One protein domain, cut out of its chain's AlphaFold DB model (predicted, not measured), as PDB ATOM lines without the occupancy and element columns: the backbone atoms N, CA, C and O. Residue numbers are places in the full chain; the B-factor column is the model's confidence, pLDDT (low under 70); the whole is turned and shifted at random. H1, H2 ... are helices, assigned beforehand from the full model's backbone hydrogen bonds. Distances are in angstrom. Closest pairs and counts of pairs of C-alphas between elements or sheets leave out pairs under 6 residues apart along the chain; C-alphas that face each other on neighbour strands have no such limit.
ATOM      1  N   PHE A   2      43.109   3.692  39.919       76.06
ATOM      2  CA  PHE A   2      42.320   2.443  39.846       76.06
ATOM      3  C   PHE A   2      43.067   1.223  39.284       76.06
ATOM      4  O   PHE A   2      43.220   0.229  39.983       76.06
ATOM      5  N   ASN A   3      43.598   1.316  38.059       80.94
ATOM      6  CA  ASN A   3      44.273   0.182  37.418       80.94
ATOM      7  C   ASN A   3      45.533  -0.272  38.181       80.94
ATOM      8  O   ASN A   3      45.845  -1.456  38.247       80.94
ATOM      9  N   LYS A   4      46.238   0.677  38.810       84.69
ATOM     10  CA  LYS A   4      47.420   0.390  39.627       84.69
ATOM     11  C   LYS A   4      47.031  -0.290  40.942       84.69
ATOM     12  O   LYS A   4      47.632  -1.298  41.283       84.69
ATOM     13  N   THR A   5      45.984   0.191  41.616       84.38
ATOM     14  CA  THR A   5      45.408  -0.467  42.800       84.38
ATOM     15  C   THR A   5      44.984  -1.902  42.492       84.38
ATOM     16  O   THR A   5      45.311  -2.807  43.246       84.38
ATOM     17  N   TYR A   6      44.307  -2.134  41.364       88.06
ATOM     18  CA  TYR A   6      43.888  -3.477  40.958       88.06
ATOM     19  C   TYR A   6      45.074  -4.398  40.683       88.06
ATOM     20  O   TYR A   6      45.096  -5.527  41.167       88.06
ATOM     21  N   LYS A   7      46.103  -3.900  39.992       89.00
ATOM     22  CA  LYS A   7      47.335  -4.659  39.761       89.00
ATOM     23  C   LYS A   7      48.058  -5.005  41.068       89.00
ATOM     24  O   LYS A   7      48.507  -6.133  41.217       89.00
ATOM     25  N   GLU A   8      48.147  -4.065  42.011       87.94
ATOM     26  CA  GLU A   8      48.752  -4.285  43.335       87.94
ATOM     27  C   GLU A   8      47.972  -5.337  44.145       87.94
ATOM     28  O   GLU A   8      48.573  -6.257  44.691       87.94
ATOM     29  N   ILE A   9      46.636  -5.256  44.154       88.00
ATOM     30  CA  ILE A   9      45.763  -6.240  44.814       88.00
ATOM     31  C   ILE A   9      45.925  -7.629  44.194       88.00
ATOM     32  O   ILE A   9      46.105  -8.608  44.913       88.00
ATOM     33  N   SER A  10      45.875  -7.721  42.865       88.12
ATOM     34  CA  SER A  10      46.022  -8.990  42.155       88.12
ATOM     35  C   SER A  10      47.398  -9.612  42.404       88.12
ATOM     36  O   SER A  10      47.467 -10.798  42.701       88.12
ATOM     37  N   ALA A  11      48.473  -8.820  42.366       87.12
ATOM     38  CA  ALA A  11      49.823  -9.300  42.651       87.12
ATOM     39  C   ALA A  11      49.968  -9.818  44.089       87.12
ATOM     40  O   ALA A  11      50.572 -10.865  44.300       87.12
ATOM     41  N   PHE A  12      49.384  -9.120  45.069       88.38
ATOM     42  CA  PHE A  12      49.379  -9.574  46.459       88.38
ATOM     43  C   PHE A  12      48.637 -10.901  46.621       88.38
ATOM     44  O   PHE A  12      49.156 -11.811  47.254       88.38
ATOM     45  N   ILE A  13      47.448 -11.027  46.030       87.12
ATOM     46  CA  ILE A  13      46.638 -12.243  46.146       87.12
ATOM     47  C   ILE A  13      47.266 -13.429  45.412       87.12
ATOM     48  O   ILE A  13      47.241 -14.535  45.939       87.12
ATOM     49  N   LEU A  14      47.886 -13.210  44.252       85.56
ATOM     50  CA  LEU A  14      48.607 -14.261  43.528       85.56
ATOM     51  C   LEU A  14      49.858 -14.753  44.268       85.56
ATOM     52  O   LEU A  14      50.266 -15.889  44.062       85.56
ATOM     53  N   ALA A  15      50.457 -13.927  45.129       86.69
ATOM     54  CA  ALA A  15      51.573 -14.341  45.979       86.69
ATOM     55  C   ALA A  15      51.136 -15.227  47.162       86.69
ATOM     56  O   ALA A  15      51.980 -15.764  47.877       86.69
ATOM     57  N   VAL A  16      49.828 -15.371  47.401       84.44
ATOM     58  CA  VAL A  16      49.290 -16.212  48.470       84.44
ATOM     59  C   VAL A  16      49.073 -17.629  47.941       84.44
ATOM     60  O   VAL A  16      48.117 -17.900  47.221       84.44
ATOM     61  N   GLU A  17      49.945 -18.551  48.340       78.69
ATOM     62  CA  GLU A  17      49.948 -19.927  47.821       78.69
ATOM     63  C   GLU A  17      48.949 -20.866  48.519       78.69
ATOM     64  O   GLU A  17      48.640 -21.937  47.999       78.69
ATOM     65  N   THR A  18      48.418 -20.495  49.693       83.62
ATOM     66  CA  THR A  18      47.552 -21.391  50.482       83.62
ATOM     67  C   THR A  18      46.089 -20.944  50.513       83.62
ATOM     68  O   THR A  18      45.771 -19.770  50.732       83.62
ATOM     69  N   ILE A  19      45.178 -21.909  50.348       82.56
ATOM     70  CA  ILE A  19      43.725 -21.680  50.398       82.56
ATOM     71  C   ILE A  19      43.301 -21.165  51.782       82.56
ATOM     72  O   ILE A  19      42.517 -20.223  51.859       82.56
ATOM     73  N   GLU A  20      43.888 -21.688  52.865       84.62
ATOM     74  CA  GLU A  20      43.562 -21.272  54.237       84.62
ATOM     75  C   GLU A  20      43.851 -19.779  54.475       84.62
ATOM     76  O   GLU A  20      43.052 -19.066  55.084       84.62
ATOM     77  N   SER A  21      44.968 -19.261  53.951       84.62
ATOM     78  CA  SER A  21      45.249 -17.822  54.015       84.62
ATOM     79  C   SER A  21      44.279 -16.991  53.172       84.62
ATOM     80  O   SER A  21      43.904 -15.896  53.592       84.62
ATOM     81  N   LEU A  22      43.828 -17.507  52.023       85.38
ATOM     82  CA  LEU A  22      42.819 -16.848  51.188       85.38
ATOM     83  C   LEU A  22      41.434 -16.833  51.857       85.38
ATOM     84  O   LEU A  22      40.706 -15.853  51.707       85.38
ATOM     85  N   ASP A  23      41.068 -17.873  52.613       85.94
ATOM     86  CA  ASP A  23      39.865 -17.895  53.460       85.94
ATOM     87  C   ASP A  23      39.937 -16.845  54.570       85.94
ATOM     88  O   ASP A  23      39.043 -16.007  54.674       85.94
ATOM     89  N   LYS A  24      41.046 -16.792  55.319       86.19
ATOM     90  CA  LYS A  24      41.240 -15.779  56.373       86.19
ATOM     91  C   LYS A  24      41.185 -14.349  55.826       86.19
ATOM     92  O   LYS A  24      40.601 -13.469  56.454       86.19
ATOM     93  N   LEU A  25      41.764 -14.108  54.648       88.25
ATOM     94  CA  LEU A  25      41.698 -12.816  53.954       88.25
ATOM     95  C   LEU A  25      40.268 -12.452  53.537       88.25
ATOM     96  O   LEU A  25      39.861 -11.295  53.677       88.25
ATOM     97  N   LEU A  26      39.509 -13.428  53.036       87.69
ATOM     98  CA  LEU A  26      38.114 -13.242  52.650       87.69
ATOM     99  C   LEU A  26      37.255 -12.880  53.862       87.69
ATOM    100  O   LEU A  26      36.487 -11.919  53.794       87.69
ATOM    101  N   ASP A  27      37.420 -13.613  54.962       88.25
ATOM    102  CA  ASP A  27      36.707 -13.366  56.213       88.25
ATOM    103  C   ASP A  27      37.065 -11.997  56.784       88.25
ATOM    104  O   ASP A  27      36.171 -11.235  57.144       88.25
ATOM    105  N   TYR A  28      38.344 -11.610  56.761       86.19
ATOM    106  CA  TYR A  28      38.783 -10.293  57.227       86.19
ATOM    107  C   TYR A  28      38.191  -9.134  56.407       86.19
ATOM    108  O   TYR A  28      37.806  -8.100  56.951       86.19
ATOM    109  N   ILE A  29      38.069  -9.293  55.084       86.25
ATOM    110  CA  ILE A  29      37.411  -8.297  54.220       86.25
ATOM    111  C   ILE A  29      35.891  -8.289  54.384       86.25
ATOM    112  O   ILE A  29      35.238  -7.267  54.146       86.25
ATOM    113  N   LYS A  30      35.287  -9.419  54.740       83.94
ATOM    114  CA  LYS A  30      33.840  -9.500  54.943       83.94
ATOM    115  C   LYS A  30      33.425  -9.074  56.349       83.94
ATOM    116  O   LYS A  30      32.303  -8.594  56.476       83.94
ATOM    117  N   SER A  31      34.303  -9.174  57.351       84.50
ATOM    118  CA  SER A  31      33.945  -8.950  58.755       84.50
ATOM    119  C   SER A  31      33.512  -7.516  59.034       84.50
ATOM    120  O   SER A  31      32.508  -7.304  59.700       84.50
ATOM    121  N   ASP A  32      34.262  -6.530  58.537       85.12
ATOM    122  CA  ASP A  32      33.984  -5.127  58.824       85.12
ATOM    123  C   ASP A  32      34.484  -4.187  57.716       85.12
ATOM    124  O   ASP A  32      35.451  -4.469  56.996       85.12
ATOM    125  N   PHE A  33      33.812  -3.045  57.556       80.06
ATOM    126  CA  PHE A  33      34.181  -2.033  56.565       80.06
ATOM    127  C   PHE A  33      35.526  -1.366  56.890       80.06
ATOM    128  O   PHE A  33      36.344  -1.162  55.990       80.06
ATOM    129  N   TYR A  34      35.804  -1.095  58.166       83.81
ATOM    130  CA  TYR A  34      37.081  -0.555  58.623       83.81
ATOM    131  C   TYR A  34      38.216  -1.563  58.427       83.81
ATOM    132  O   TYR A  34      39.272  -1.207  57.899       83.81
ATOM    133  N   ALA A  35      37.982  -2.837  58.763       84.00
ATOM    134  CA  ALA A  35      38.939  -3.916  58.503       84.00
ATOM    135  C   ALA A  35      39.261  -4.033  57.001       84.00
ATOM    136  O   ALA A  35      40.431  -4.088  56.617       84.00
ATOM    137  N   SER A  36      38.235  -3.948  56.145       84.88
ATOM    138  CA  SER A  36      38.393  -3.948  54.683       84.88
ATOM    139  C   SER A  36      39.320  -2.828  54.207       84.88
ATOM    140  O   SER A  36      40.245  -3.064  53.431       84.88
ATOM    141  N   ILE A  37      39.080  -1.598  54.674       85.88
ATOM    142  CA  ILE A  37      39.879  -0.424  54.306       85.88
ATOM    143  C   ILE A  37      41.313  -0.577  54.806       85.88
ATOM    144  O   ILE A  37      42.250  -0.326  54.051       85.88
ATOM    145  N   LYS A  38      41.502  -1.024  56.052       87.50
ATOM    146  CA  LYS A  38      42.830  -1.242  56.632       87.50
ATOM    147  C   LYS A  38      43.639  -2.245  55.809       87.50
ATOM    148  O   LYS A  38      44.810  -1.995  55.526       87.50
ATOM    149  N   LEU A  39      43.004  -3.332  55.370       87.31
ATOM    150  CA  LEU A  39      43.643  -4.314  54.503       87.31
ATOM    151  C   LEU A  39      43.988  -3.720  53.129       87.31
ATOM    152  O   LEU A  39      45.119  -3.852  52.669       87.31
ATOM    153  N   LEU A  40      43.059  -2.992  52.504       86.38
ATOM    154  CA  LEU A  40      43.285  -2.303  51.228       86.38
ATOM    155  C   LEU A  40      44.450  -1.298  51.295       86.38
ATOM    156  O   LEU A  40      45.251  -1.232  50.364       86.38
ATOM    157  N   ILE A  41      44.582  -0.557  52.400       87.69
ATOM    158  CA  ILE A  41      45.707   0.362  52.654       87.69
ATOM    159  C   ILE A  41      47.028  -0.402  52.782       87.69
ATOM    160  O   ILE A  41      48.059   0.095  52.331       87.69
ATOM    161  N   SER A  42      47.006  -1.583  53.403       86.19
ATOM    162  CA  SER A  42      48.196  -2.423  53.574       86.19
ATOM    163  C   SER A  42      48.651  -3.060  52.263       86.19
ATOM    164  O   SER A  42      49.847  -3.227  52.050       86.19
ATOM    165  N   VAL A  43      47.707  -3.434  51.399       87.19
ATOM    166  CA  VAL A  43      47.984  -4.167  50.158       87.19
ATOM    167  C   VAL A  43      48.333  -3.230  49.001       87.19
ATOM    168  O   VAL A  43      49.157  -3.569  48.156       87.19
ATOM    169  N   SER A  44      47.727  -2.042  48.949       88.50
ATOM    170  CA  SER A  44      47.935  -1.097  47.854       88.50
ATOM    171  C   SER A  44      48.533   0.216  48.348       88.50
ATOM    172  O   SER A  44      47.872   1.028  49.000       88.50
ATOM    173  N   SER A  45      49.775   0.479  47.931       85.75
ATOM    174  CA  SER A  45      50.444   1.769  48.137       85.75
ATOM    175  C   SER A  45      49.636   2.919  47.527       85.75
ATOM    176  O   SER A  45      49.506   3.997  48.107       85.75
ATOM    177  N   THR A  46      49.010   2.654  46.379       84.56
ATOM    178  CA  THR A  46      48.186   3.623  45.661       84.56
ATOM    179  C   THR A  46      46.910   3.943  46.445       84.56
ATOM    180  O   THR A  46      46.551   5.112  46.588       84.56
ATOM    181  N   PHE A  47      46.250   2.931  47.012       85.00
ATOM    182  CA  PHE A  47      45.087   3.135  47.878       85.00
ATOM    183  C   PHE A  47      45.465   3.832  49.195       85.00
ATOM    184  O   PHE A  47      44.719   4.678  49.684       85.00
ATOM    185  N   SER A  48      46.659   3.559  49.732       87.88
ATOM    186  CA  SER A  48      47.206   4.261  50.900       87.88
ATOM    187  C   SER A  48      47.342   5.768  50.659       87.88
ATOM    188  O   SER A  48      46.936   6.564  51.504       87.88
ATOM    189  N   ILE A  49      47.837   6.183  49.485       86.31
ATOM    190  CA  ILE A  49      47.924   7.604  49.102       86.31
ATOM    191  C   ILE A  49      46.528   8.222  48.984       86.31
ATOM    192  O   ILE A  49      46.301   9.324  49.483       86.31
ATOM    193  N   PHE A  50      45.579   7.510  48.371       86.00
ATOM    194  CA  PHE A  50      44.192   7.966  48.306       86.00
ATOM    195  C   PHE A  50      43.624   8.218  49.713       86.00
ATOM    196  O   PHE A  50      43.092   9.292  49.984       86.00
ATOM    197  N   TRP A  51      43.818   7.273  50.634       86.12
ATOM    198  CA  TRP A  51      43.328   7.389  52.005       86.12
ATOM    199  C   TRP A  51      44.020   8.493  52.816       86.12
ATOM    200  O   TRP A  51      43.364   9.188  53.584       86.12
ATOM    201  N   LYS A  52      45.339   8.668  52.663       86.88
ATOM    202  CA  LYS A  52      46.137   9.612  53.466       86.88
ATOM    203  C   LYS A  52      46.154  11.042  52.934       86.88
ATOM    204  O   LYS A  52      46.407  11.954  53.708       86.88
ATOM    205  N   VAL A  53      45.944  11.240  51.633       85.38
ATOM    206  CA  VAL A  53      46.106  12.555  50.987       85.38
ATOM    207  C   VAL A  53      44.794  13.035  50.386       85.38
ATOM    208  O   VAL A  53      44.330  14.127  50.705       85.38
ATOM    209  N   VAL A  54      44.160  12.212  49.549       83.25
ATOM    210  CA  VAL A  54      42.960  12.623  48.803       83.25
ATOM    211  C   VAL A  54      41.759  12.763  49.738       83.25
ATOM    212  O   VAL A  54      41.033  13.750  49.670       83.25
ATOM    213  N   LEU A  55      41.570  11.812  50.652       83.69
ATOM    214  CA  LEU A  55      40.417  11.806  51.551       83.69
ATOM    215  C   LEU A  55      40.447  12.970  52.568       83.69
ATOM    216  O   LEU A  55      39.444  13.676  52.671       83.69
ATOM    217  N   PRO A  56      41.578  13.280  53.239       86.38
ATOM    218  CA  PRO A  56      41.673  14.453  54.109       86.38
ATOM    219  C   PRO A  56      41.526  15.776  53.359       86.38
ATOM    220  O   PRO A  56      40.968  16.723  53.912       86.38
ATOM    221  N   PHE A  57      41.973  15.845  52.101       85.75
ATOM    222  CA  PHE A  57      41.758  17.021  51.261       85.75
ATOM    223  C   PHE A  57      40.263  17.255  51.011       85.75
ATOM    224  O   PHE A  57      39.772  18.360  51.229       85.75
ATOM    225  N   ILE A  58      39.516  16.206  50.647       84.25
ATOM    226  CA  ILE A  58      38.062  16.288  50.443       84.25
ATOM    227  C   ILE A  58      37.346  16.691  51.740       84.25
ATOM    228  O   ILE A  58      36.469  17.554  51.714       84.25
ATOM    229  N   VAL A  59      37.730  16.116  52.883       84.75
ATOM    230  CA  VAL A  59      37.140  16.453  54.193       84.75
ATOM    231  C   VAL A  59      37.433  17.904  54.581       84.75
ATOM    232  O   VAL A  59      36.522  18.626  54.979       84.75
ATOM    233  N   SER A  60      38.674  18.362  54.413       84.94
ATOM    234  CA  SER A  60      39.064  19.745  54.720       84.94
ATOM    235  C   SER A  60      38.329  20.743  53.824       84.94
ATOM    236  O   SER A  60      37.825  21.755  54.303       84.94
ATOM    237  N   PHE A  61      38.197  20.427  52.534       81.75
ATOM    238  CA  PHE A  61      37.438  21.240  51.586       81.75
ATOM    239  C   PHE A  61      35.939  21.271  51.927       81.75
ATOM    240  O   PHE A  61      35.305  22.322  51.850       81.75
ATOM    241  N   SER A  62      35.387  20.147  52.398       80.81
ATOM    242  CA  SER A  62      34.011  20.074  52.906       80.81
ATOM    243  C   SER A  62      33.810  20.984  54.120       80.81
ATOM    244  O   SER A  62      32.840  21.735  54.179       80.81
ATOM    245  N   ALA A  63      34.745  20.955  55.076       81.44
ATOM    246  CA  ALA A  63      34.693  21.794  56.271       81.44
ATOM    247  C   ALA A  63      34.781  23.293  55.929       81.44
ATOM    248  O   ALA A  63      34.005  24.090  56.453       81.44
ATOM    249  N   LEU A  64      35.669  23.668  55.001       79.00
ATOM    250  CA  LEU A  64      35.780  25.033  54.474       79.00
ATOM    251  C   LEU A  64      34.463  25.522  53.858       79.00
ATOM    252  O   LEU A  64      34.037  26.642  54.132       79.00
ATOM    253  N   LEU A  65      33.779  24.677  53.086       73.62
ATOM    254  CA  LEU A  65      32.493  25.031  52.482       73.62
ATOM    255  C   LEU A  65      31.372  25.205  53.508       73.62
ATOM    256  O   LEU A  65      30.547  26.111  53.383       73.62
ATOM    257  N   LEU A  66      31.350  24.386  54.560       73.56
ATOM    258  CA  LEU A  66      30.397  24.570  55.656       73.56
ATOM    259  C   LEU A  66      30.621  25.907  56.377       73.56
ATOM    260  O   LEU A  66      29.654  26.603  56.683       73.56
ATOM    261  N   LEU A  67      31.881  26.309  56.572       71.94
ATOM    262  CA  LEU A  67      32.240  27.599  57.174       71.94
ATOM    263  C   LEU A  67      31.822  28.798  56.305       71.94
ATOM    264  O   LEU A  67      31.472  29.849  56.841       71.94
ATOM    265  N   THR A  68      31.783  28.657  54.975       67.62
ATOM    266  CA  THR A  68      31.337  29.746  54.083       67.62
ATOM    267  C   THR A  68      29.838  30.067  54.160       67.62
ATOM    268  O   THR A  68      29.429  31.138  53.716       67.62
ATOM    269  N   ASN A  69      29.017  29.216  54.789       63.19
ATOM    270  CA  ASN A  69      27.588  29.484  55.011       63.19
ATOM    271  C   ASN A  69      27.297  30.386  56.230       63.19
ATOM    272  O   ASN A  69      26.140  30.719  56.493       63.19
ATOM    273  N   ILE A  70      28.319  30.811  56.982       69.50
ATOM    274  CA  ILE A  70      28.158  31.696  58.144       69.50
ATOM    275  C   ILE A  70      27.974  33.149  57.645       69.50
ATOM    276  O   ILE A  70      28.746  33.630  56.815       69.50
ATOM    277  N   LYS A  71      26.943  33.853  58.147       58.44
ATOM    278  CA  LYS A  71      26.419  35.155  57.648       58.44
ATOM    279  C   LYS A  71      27.443  36.215  57.175       58.44
ATOM    280  O   LYS A  71      27.182  36.804  56.132       58.44
ATOM    281  N   PRO A  72      28.563  36.505  57.869       61.06
ATOM    282  CA  PRO A  72      29.514  37.517  57.398       61.06
ATOM    283  C   PRO A  72      30.390  37.045  56.223       61.06
ATOM    284  O   PRO A  72      30.893  37.872  55.471       61.06
ATOM    285  N   VAL A  73      30.561  35.734  56.028       59.47
ATOM    286  CA  VAL A  73      31.387  35.155  54.949       59.47
ATOM    287  C   VAL A  73      30.547  34.864  53.702       59.47
ATOM    288  O   VAL A  73      31.030  34.997  52.576       59.47
ATOM    289  N   SER A  74      29.265  34.534  53.881       57.00
ATOM    290  CA  SER A  74      28.383  34.137  52.780       57.00
ATOM    291  C   SER A  74      28.100  35.263  51.779       57.00
ATOM    292  O   SER A  74      27.930  34.973  50.597       57.00
ATOM    293  N   GLN A  75      28.100  36.536  52.197       58.94
ATOM    294  CA  GLN A  75      27.935  37.682  51.287       58.94
ATOM    295  C   GLN A  75      29.138  37.885  50.355       58.94
ATOM    296  O   GLN A  75      28.948  38.232  49.192       58.94
ATOM    297  N   LEU A  76      30.362  37.628  50.833       58.47
ATOM    298  CA  LEU A  76      31.581  37.771  50.030       58.47
ATOM    299  C   LEU A  76      31.730  36.617  49.024       58.47
ATOM    300  O   LEU A  76      32.149  36.818  47.887       58.47
ATOM    301  N   VAL A  77      31.363  35.400  49.440       58.94
ATOM    302  CA  VAL A  77      31.567  34.174  48.654       58.94
ATOM    303  C   VAL A  77      30.437  33.937  47.650       58.94
ATOM    304  O   VAL A  77      30.730  33.567  46.515       58.94
ATOM    305  N   ASN A  78      29.172  34.226  47.993       58.00
ATOM    306  CA  ASN A  78      28.041  34.056  47.064       58.00
ATOM    307  C   ASN A  78      28.169  34.896  45.789       58.00
ATOM    308  O   ASN A  78      27.616  34.516  44.761       58.00
ATOM    309  N   SER A  79      28.879  36.029  45.842       58.97
ATOM    310  CA  SER A  79      29.034  36.904  44.678       58.97
ATOM    311  C   SER A  79      30.126  36.444  43.703       58.97
ATOM    312  O   SER A  79      30.141  36.903  42.566       58.97
ATOM    313  N   ILE A  80      31.038  35.561  44.135       57.94
ATOM    314  CA  ILE A  80      32.213  35.115  43.358       57.94
ATOM    315  C   ILE A  80      32.092  33.635  42.965       57.94
ATOM    316  O   ILE A  80      32.544  33.219  41.902       57.94
ATOM    317  N   LEU A  81      31.477  32.823  43.822       55.38
ATOM    318  CA  LEU A  81      31.451  31.372  43.728       55.38
ATOM    319  C   LEU A  81      30.014  30.924  43.974       55.38
ATOM    320  O   LEU A  81      29.519  31.015  45.092       55.38
ATOM    321  N   GLY A  82      29.324  30.454  42.933       64.19
ATOM    322  CA  GLY A  82      27.970  29.914  43.060       64.19
ATOM    323  C   GLY A  82      27.952  28.722  44.022       64.19
ATOM    324  O   GLY A  82      28.195  27.589  43.606       64.19
ATOM    325  N   ILE A  83      27.666  28.981  45.302       67.25
ATOM    326  CA  ILE A  83      27.785  28.033  46.423       67.25
ATOM    327  C   ILE A  83      27.024  26.730  46.147       67.25
ATOM    328  O   ILE A  83      27.525  25.646  46.444       67.25
ATOM    329  N   ASN A  84      25.870  26.816  45.481       69.62
ATOM    330  CA  ASN A  84      25.065  25.654  45.096       69.62
ATOM    331  C   ASN A  84      25.803  24.695  44.145       69.62
ATOM    332  O   ASN A  84      25.718  23.479  44.310       69.62
ATOM    333  N   TYR A  85      26.563  25.217  43.177       70.62
ATOM    334  CA  TYR A  85      27.326  24.388  42.237       70.62
ATOM    335  C   TYR A  85      28.502  23.702  42.928       70.62
ATOM    336  O   TYR A  85      28.757  22.523  42.691       70.62
ATOM    337  N   ILE A  86      29.192  24.409  43.823       75.44
ATOM    338  CA  ILE A  86      30.342  23.861  44.553       75.44
ATOM    339  C   ILE A  86      29.894  22.796  45.550       75.44
ATOM    340  O   ILE A  86      30.536  21.753  45.667       75.44
ATOM    341  N   PHE A  87      28.758  23.014  46.212       75.62
ATOM    342  CA  PHE A  87      28.149  22.007  47.070       75.62
ATOM    343  C   PHE A  87      27.759  20.752  46.274       75.62
ATOM    344  O   PHE A  87      28.067  19.637  46.691       75.62
ATOM    345  N   GLY A  88      27.173  20.918  45.082       78.75
ATOM    346  CA  GLY A  88      26.885  19.802  44.175       78.75
ATOM    347  C   GLY A  88      28.141  19.027  43.756       78.75
ATOM    348  O   GLY A  88      28.164  17.797  43.822       78.75
ATOM    349  N   ILE A  89      29.218  19.733  43.396       81.69
ATOM    350  CA  ILE A  89      30.518  19.132  43.052       81.69
ATOM    351  C   ILE A  89      31.088  18.342  44.238       81.69
ATOM    352  O   ILE A  89      31.584  17.230  44.052       81.69
ATOM    353  N   LEU A  90      30.973  18.873  45.458       81.94
ATOM    354  CA  LEU A  90      31.441  18.217  46.677       81.94
ATOM    355  C   LEU A  90      30.691  16.909  46.959       81.94
ATOM    356  O   LEU A  90      31.318  15.885  47.232       81.94
ATOM    357  N   VAL A  91      29.358  16.924  46.859       82.69
ATOM    358  CA  VAL A  91      28.529  15.723  47.039       82.69
ATOM    359  C   VAL A  91      28.893  14.664  45.999       82.69
ATOM    360  O   VAL A  91      29.078  13.497  46.353       82.69
ATOM    361  N   CYS A  92      29.089  15.065  44.740       86.44
ATOM    362  CA  CYS A  92      29.594  14.172  43.699       86.44
ATOM    363  C   CYS A  92      30.963  13.578  44.068       86.44
ATOM    364  O   CYS A  92      31.139  12.366  43.978       86.44
ATOM    365  N   LEU A  93      31.922  14.386  44.527       84.50
ATOM    366  CA  LEU A  93      33.258  13.929  44.941       84.50
ATOM    367  C   LEU A  93      33.215  12.910  46.088       84.50
ATOM    368  O   LEU A  93      33.935  11.905  46.056       84.50
ATOM    369  N   LEU A  94      32.356  13.136  47.083       83.88
ATOM    370  CA  LEU A  94      32.137  12.197  48.184       83.88
ATOM    371  C   LEU A  94      31.519  10.885  47.683       83.88
ATOM    372  O   LEU A  94      32.011   9.805  48.021       83.88
ATOM    373  N   ALA A  95      30.502  10.963  46.821       87.12
ATOM    374  CA  ALA A  95      29.877   9.787  46.223       87.12
ATOM    375  C   ALA A  95      30.880   8.975  45.382       87.12
ATOM    376  O   ALA A  95      30.989   7.761  45.555       87.12
ATOM    377  N   PHE A  96      31.680   9.635  44.540       86.88
ATOM    378  CA  PHE A  96      32.741   8.991  43.761       86.88
ATOM    379  C   PHE A  96      33.775   8.294  44.652       86.88
ATOM    380  O   PHE A  96      34.206   7.182  44.340       86.88
ATOM    381  N   SER A  97      34.140   8.909  45.779       85.50
ATOM    382  CA  SER A  97      35.084   8.330  46.742       85.50
ATOM    383  C   SER A  97      34.536   7.055  47.389       85.50
ATOM    384  O   SER A  97      35.245   6.053  47.479       85.50
ATOM    385  N   LEU A  98      33.258   7.048  47.780       85.94
ATOM    386  CA  LEU A  98      32.598   5.856  48.326       85.94
ATOM    387  C   LEU A  98      32.485   4.738  47.285       85.94
ATOM    388  O   LEU A  98      32.826   3.587  47.571       85.94
ATOM    389  N   VAL A  99      32.067   5.075  46.063       89.31
ATOM    390  CA  VAL A  99      31.988   4.121  44.946       89.31
ATOM    391  C   VAL A  99      33.361   3.516  44.654       89.31
ATOM    392  O   VAL A  99      33.463   2.309  44.427       89.31
ATOM    393  N   TYR A 100      34.430   4.313  44.713       85.94
ATOM    394  CA  TYR A 100      35.791   3.817  44.527       85.94
ATOM    395  C   TYR A 100      36.182   2.766  45.571       85.94
ATOM    396  O   TYR A 100      36.669   1.693  45.201       85.94
ATOM    397  N   ILE A 101      35.936   3.037  46.856       86.00
ATOM    398  CA  ILE A 101      36.247   2.105  47.949       86.00
ATOM    399  C   ILE A 101      35.460   0.800  47.776       86.00
ATOM    400  O   ILE A 101      36.034  -0.290  47.855       86.00
ATOM    401  N   LEU A 102      34.162   0.897  47.475       87.75
ATOM    402  CA  LEU A 102      33.300  -0.267  47.250       87.75
ATOM    403  C   LEU A 102      33.763  -1.107  46.056       87.75
ATOM    404  O   LEU A 102      33.784  -2.336  46.142       87.75
ATOM    405  N   ASN A 103      34.171  -0.466  44.960       88.81
ATOM    406  CA  ASN A 103      34.696  -1.165  43.790       88.81
ATOM    407  C   ASN A 103      36.017  -1.874  44.091       88.81
ATOM    408  O   ASN A 103      36.176  -3.030  43.702       88.81
ATOM    409  N   CYS A 104      36.931  -1.242  44.833       86.62
ATOM    410  CA  CYS A 104      38.175  -1.893  45.248       86.62
ATOM    411  C   CYS A 104      37.904  -3.109  46.135       86.62
ATOM    412  O   CYS A 104      38.499  -4.160  45.916       86.62
ATOM    413  N   LYS A 105      36.963  -3.003  47.082       87.62
ATOM    414  CA  LYS A 105      36.545  -4.132  47.922       87.62
ATOM    415  C   LYS A 105      35.972  -5.282  47.088       87.62
ATOM    416  O   LYS A 105      36.390  -6.423  47.261       87.62
ATOM    417  N   LYS A 106      35.047  -4.992  46.166       88.94
ATOM    418  CA  LYS A 106      34.470  -6.006  45.263       88.94
ATOM    419  C   LYS A 106      35.542  -6.676  44.406       88.94
ATOM    420  O   LYS A 106      35.534  -7.895  44.267       88.94
ATOM    421  N   TYR A 107      36.468  -5.892  43.861       88.56
ATOM    422  CA  TYR A 107      37.574  -6.410  43.063       88.56
ATOM    423  C   TYR A 107      38.497  -7.315  43.887       88.56
ATOM    424  O   TYR A 107      38.862  -8.391  43.431       88.56
ATOM    425  N   PHE A 108      38.802  -6.930  45.127       87.88
ATOM    426  CA  PHE A 108      39.615  -7.736  46.033       87.88
ATOM    427  C   PHE A 108      38.985  -9.108  46.301       87.88
ATOM    428  O   PHE A 108      39.655 -10.129  46.169       87.88
ATOM    429  N   ILE A 109      37.685  -9.142  46.615       88.44
ATOM    430  CA  ILE A 109      36.939 -10.395  46.815       88.44
ATOM    431  C   ILE A 109      37.010 -11.265  45.556       88.44
ATOM    432  O   ILE A 109      37.313 -12.451  45.645       88.44
ATOM    433  N   LYS A 110      36.803 -10.658  44.381       89.75
ATOM    434  CA  LYS A 110      36.889 -11.364  43.102       89.75
ATOM    435  C   LYS A 110      38.276 -11.976  42.874       89.75
ATOM    436  O   LYS A 110      38.355 -13.130  42.471       89.75
ATOM    437  N   CYS A 111      39.357 -11.250  43.169       86.56
ATOM    438  CA  CYS A 111      40.720 -11.777  43.049       86.56
ATOM    439  C   CYS A 111      40.979 -12.967  43.982       86.56
ATOM    440  O   CYS A 111      41.640 -13.919  43.568       86.56
ATOM    441  N   ILE A 112      40.459 -12.932  45.216       86.94
ATOM    442  CA  ILE A 112      40.562 -14.063  46.152       86.94
ATOM    443  C   ILE A 112      39.864 -15.295  45.566       86.94
ATOM    444  O   ILE A 112      40.451 -16.374  45.523       86.94
ATOM    445  N   GLU A 113      38.619 -15.141  45.112       87.75
ATOM    446  CA  GLU A 113      37.840 -16.242  44.532       87.75
ATOM    447  C   GLU A 113      38.505 -16.815  43.274       87.75
ATOM    448  O   GLU A 113      38.534 -18.031  43.082       87.75
ATOM    449  N   GLU A 114      39.079 -15.955  42.433       87.50
ATOM    450  CA  GLU A 114      39.805 -16.361  41.232       87.50
ATOM    451  C   GLU A 114      41.086 -17.137  41.570       87.50
ATOM    452  O   GLU A 114      41.315 -18.200  40.996       87.50
ATOM    453  N   SER A 115      41.869 -16.687  42.557       85.06
ATOM    454  CA  SER A 115      43.070 -17.421  42.992       85.06
ATOM    455  C   SER A 115      42.747 -18.757  43.650       85.06
ATOM    456  O   SER A 115      43.425 -19.740  43.366       85.06
ATOM    457  N   LYS A 116      41.671 -18.853  44.445       85.62
ATOM    458  CA  LYS A 116      41.221 -20.149  44.985       85.62
ATOM    459  C   LYS A 116      40.906 -21.148  43.876       85.62
ATOM    460  O   LYS A 116      41.414 -22.263  43.909       85.62
ATOM    461  N   ARG A 117      40.147 -20.728  42.856       85.56
ATOM    462  CA  ARG A 117      39.826 -21.582  41.697       85.56
ATOM    463  C   ARG A 117      41.070 -22.028  40.929       85.56
ATOM    464  O   ARG A 117      41.077 -23.129  40.389       85.56
ATOM    465  N   LEU A 118      42.098 -21.181  40.835       84.94
ATOM    466  CA  LEU A 118      43.364 -21.542  40.189       84.94
ATOM    467  C   LEU A 118      44.137 -22.589  40.999       84.94
ATOM    468  O   LEU A 118      44.641 -23.544  40.416       84.94
ATOM    469  N   ILE A 119      44.189 -22.446  42.327       82.25
ATOM    470  CA  ILE A 119      44.845 -23.421  43.209       82.25
ATOM    471  C   ILE A 119      44.094 -24.760  43.191       82.25
ATOM    472  O   ILE A 119      44.728 -25.802  43.091       82.25
ATOM    473  N   GLU A 120      42.758 -24.748  43.219       81.81
ATOM    474  CA  GLU A 120      41.933 -25.963  43.115       81.81
ATOM    475  C   GLU A 120      42.093 -26.686  41.772       81.81
ATOM    476  O   GLU A 120      42.042 -27.909  41.738       81.81
ATOM    477  N   LYS A 121      42.298 -25.956  40.667       80.81
ATOM    478  CA  LYS A 121      42.538 -26.553  39.341       80.81
ATOM    479  C   LYS A 121      43.936 -27.144  39.162       80.81
ATOM    480  O   LYS A 121      44.107 -28.004  38.306       80.81
ATOM    481  N   ASN A 122      44.922 -26.636  39.896       74.50
ATOM    482  CA  ASN A 122      46.320 -27.064  39.805       74.50
ATOM    483  C   ASN A 122      46.676 -28.173  40.813       74.50
ATOM    484  O   ASN A 122      47.845 -28.551  40.902       74.50
ATOM    485  N   LYS A 123      45.698 -28.653  41.584       57.25
ATOM    486  CA  LYS A 123      45.836 -29.701  42.595       57.25
ATOM    487  C   LYS A 123      45.233 -31.007  42.091       57.25
ATOM    488  O   LYS A 123      45.818 -32.060  42.417       57.25
TER     489      LYS A 123
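This is residues 2 to 123 of the 123 residues of an uncharacterized protein of Arcobacter sp (UniProt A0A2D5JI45). One very long helix, H6, runs along most of a rod, with shorter helices packed along it: H4 beside the half where H6 begins, H1 and H2 beside the half where it ends, H3 crosswise between. H5 lies crosswise at the end of the rod where the chain folds back from H4 to H6. The printed part has 122 residues with six named helices, H1 to H6 in order, and no named strand: all helix. It is loose, with a radius of gyration of the C-alphas of 19.9 A, and spans 70 by 22 by 19 A.

Start at H1, residues 2 to 14; it touches residues 104 to 115 of H6, residues 83 to 121, closest at the C-alphas of Ser 10 and Cys 111, 6.1 A, at a shallow tilt of 25 degrees, the same way. Next, H2, residues 19 to 31, touches H6 closest at C-alphas 19 and 116, 6.2 A, at a shallow tilt of 24 degrees, opposite ways. H3, residues 33 to 43, touches H6 closest at C-alphas 36 and 105, 7.0 A, only just about perpendicular at 71 degrees. In H4, residues 45 to 68, look at residues 55 to 65, which touch H6 closest at C-alphas 62 and 90, 7.0 A. H1, H4 and H6 form an up-and-down bundle, each running against the one before. H5, residues 71 to 78, touches H4 only at the corner, and only just, with 3 pairs of C-alphas within 8 A. Every O i to N i+4 pair is within hydrogen-bond range in H1, H2, H3 and H6, against 18 of 20 in H4 and 2 of 4 in H5.

Find C-alpha 2 at (42.320, 2.443, 39.846), where H1 begins. H4 measures 34.4 A; H6 runs 57.0 A from C-alpha 83 at (27.785, 28.033, 46.423) to C-alpha 121 at (42.538, -26.553, 39.341).

The farthest C-alphas, Pro 72 and Lys 123, are 70.7 A apart. The five links are tight, and the printed part has no cut. The model's pLDDT is under 70 at residues 68 to 84 and 123.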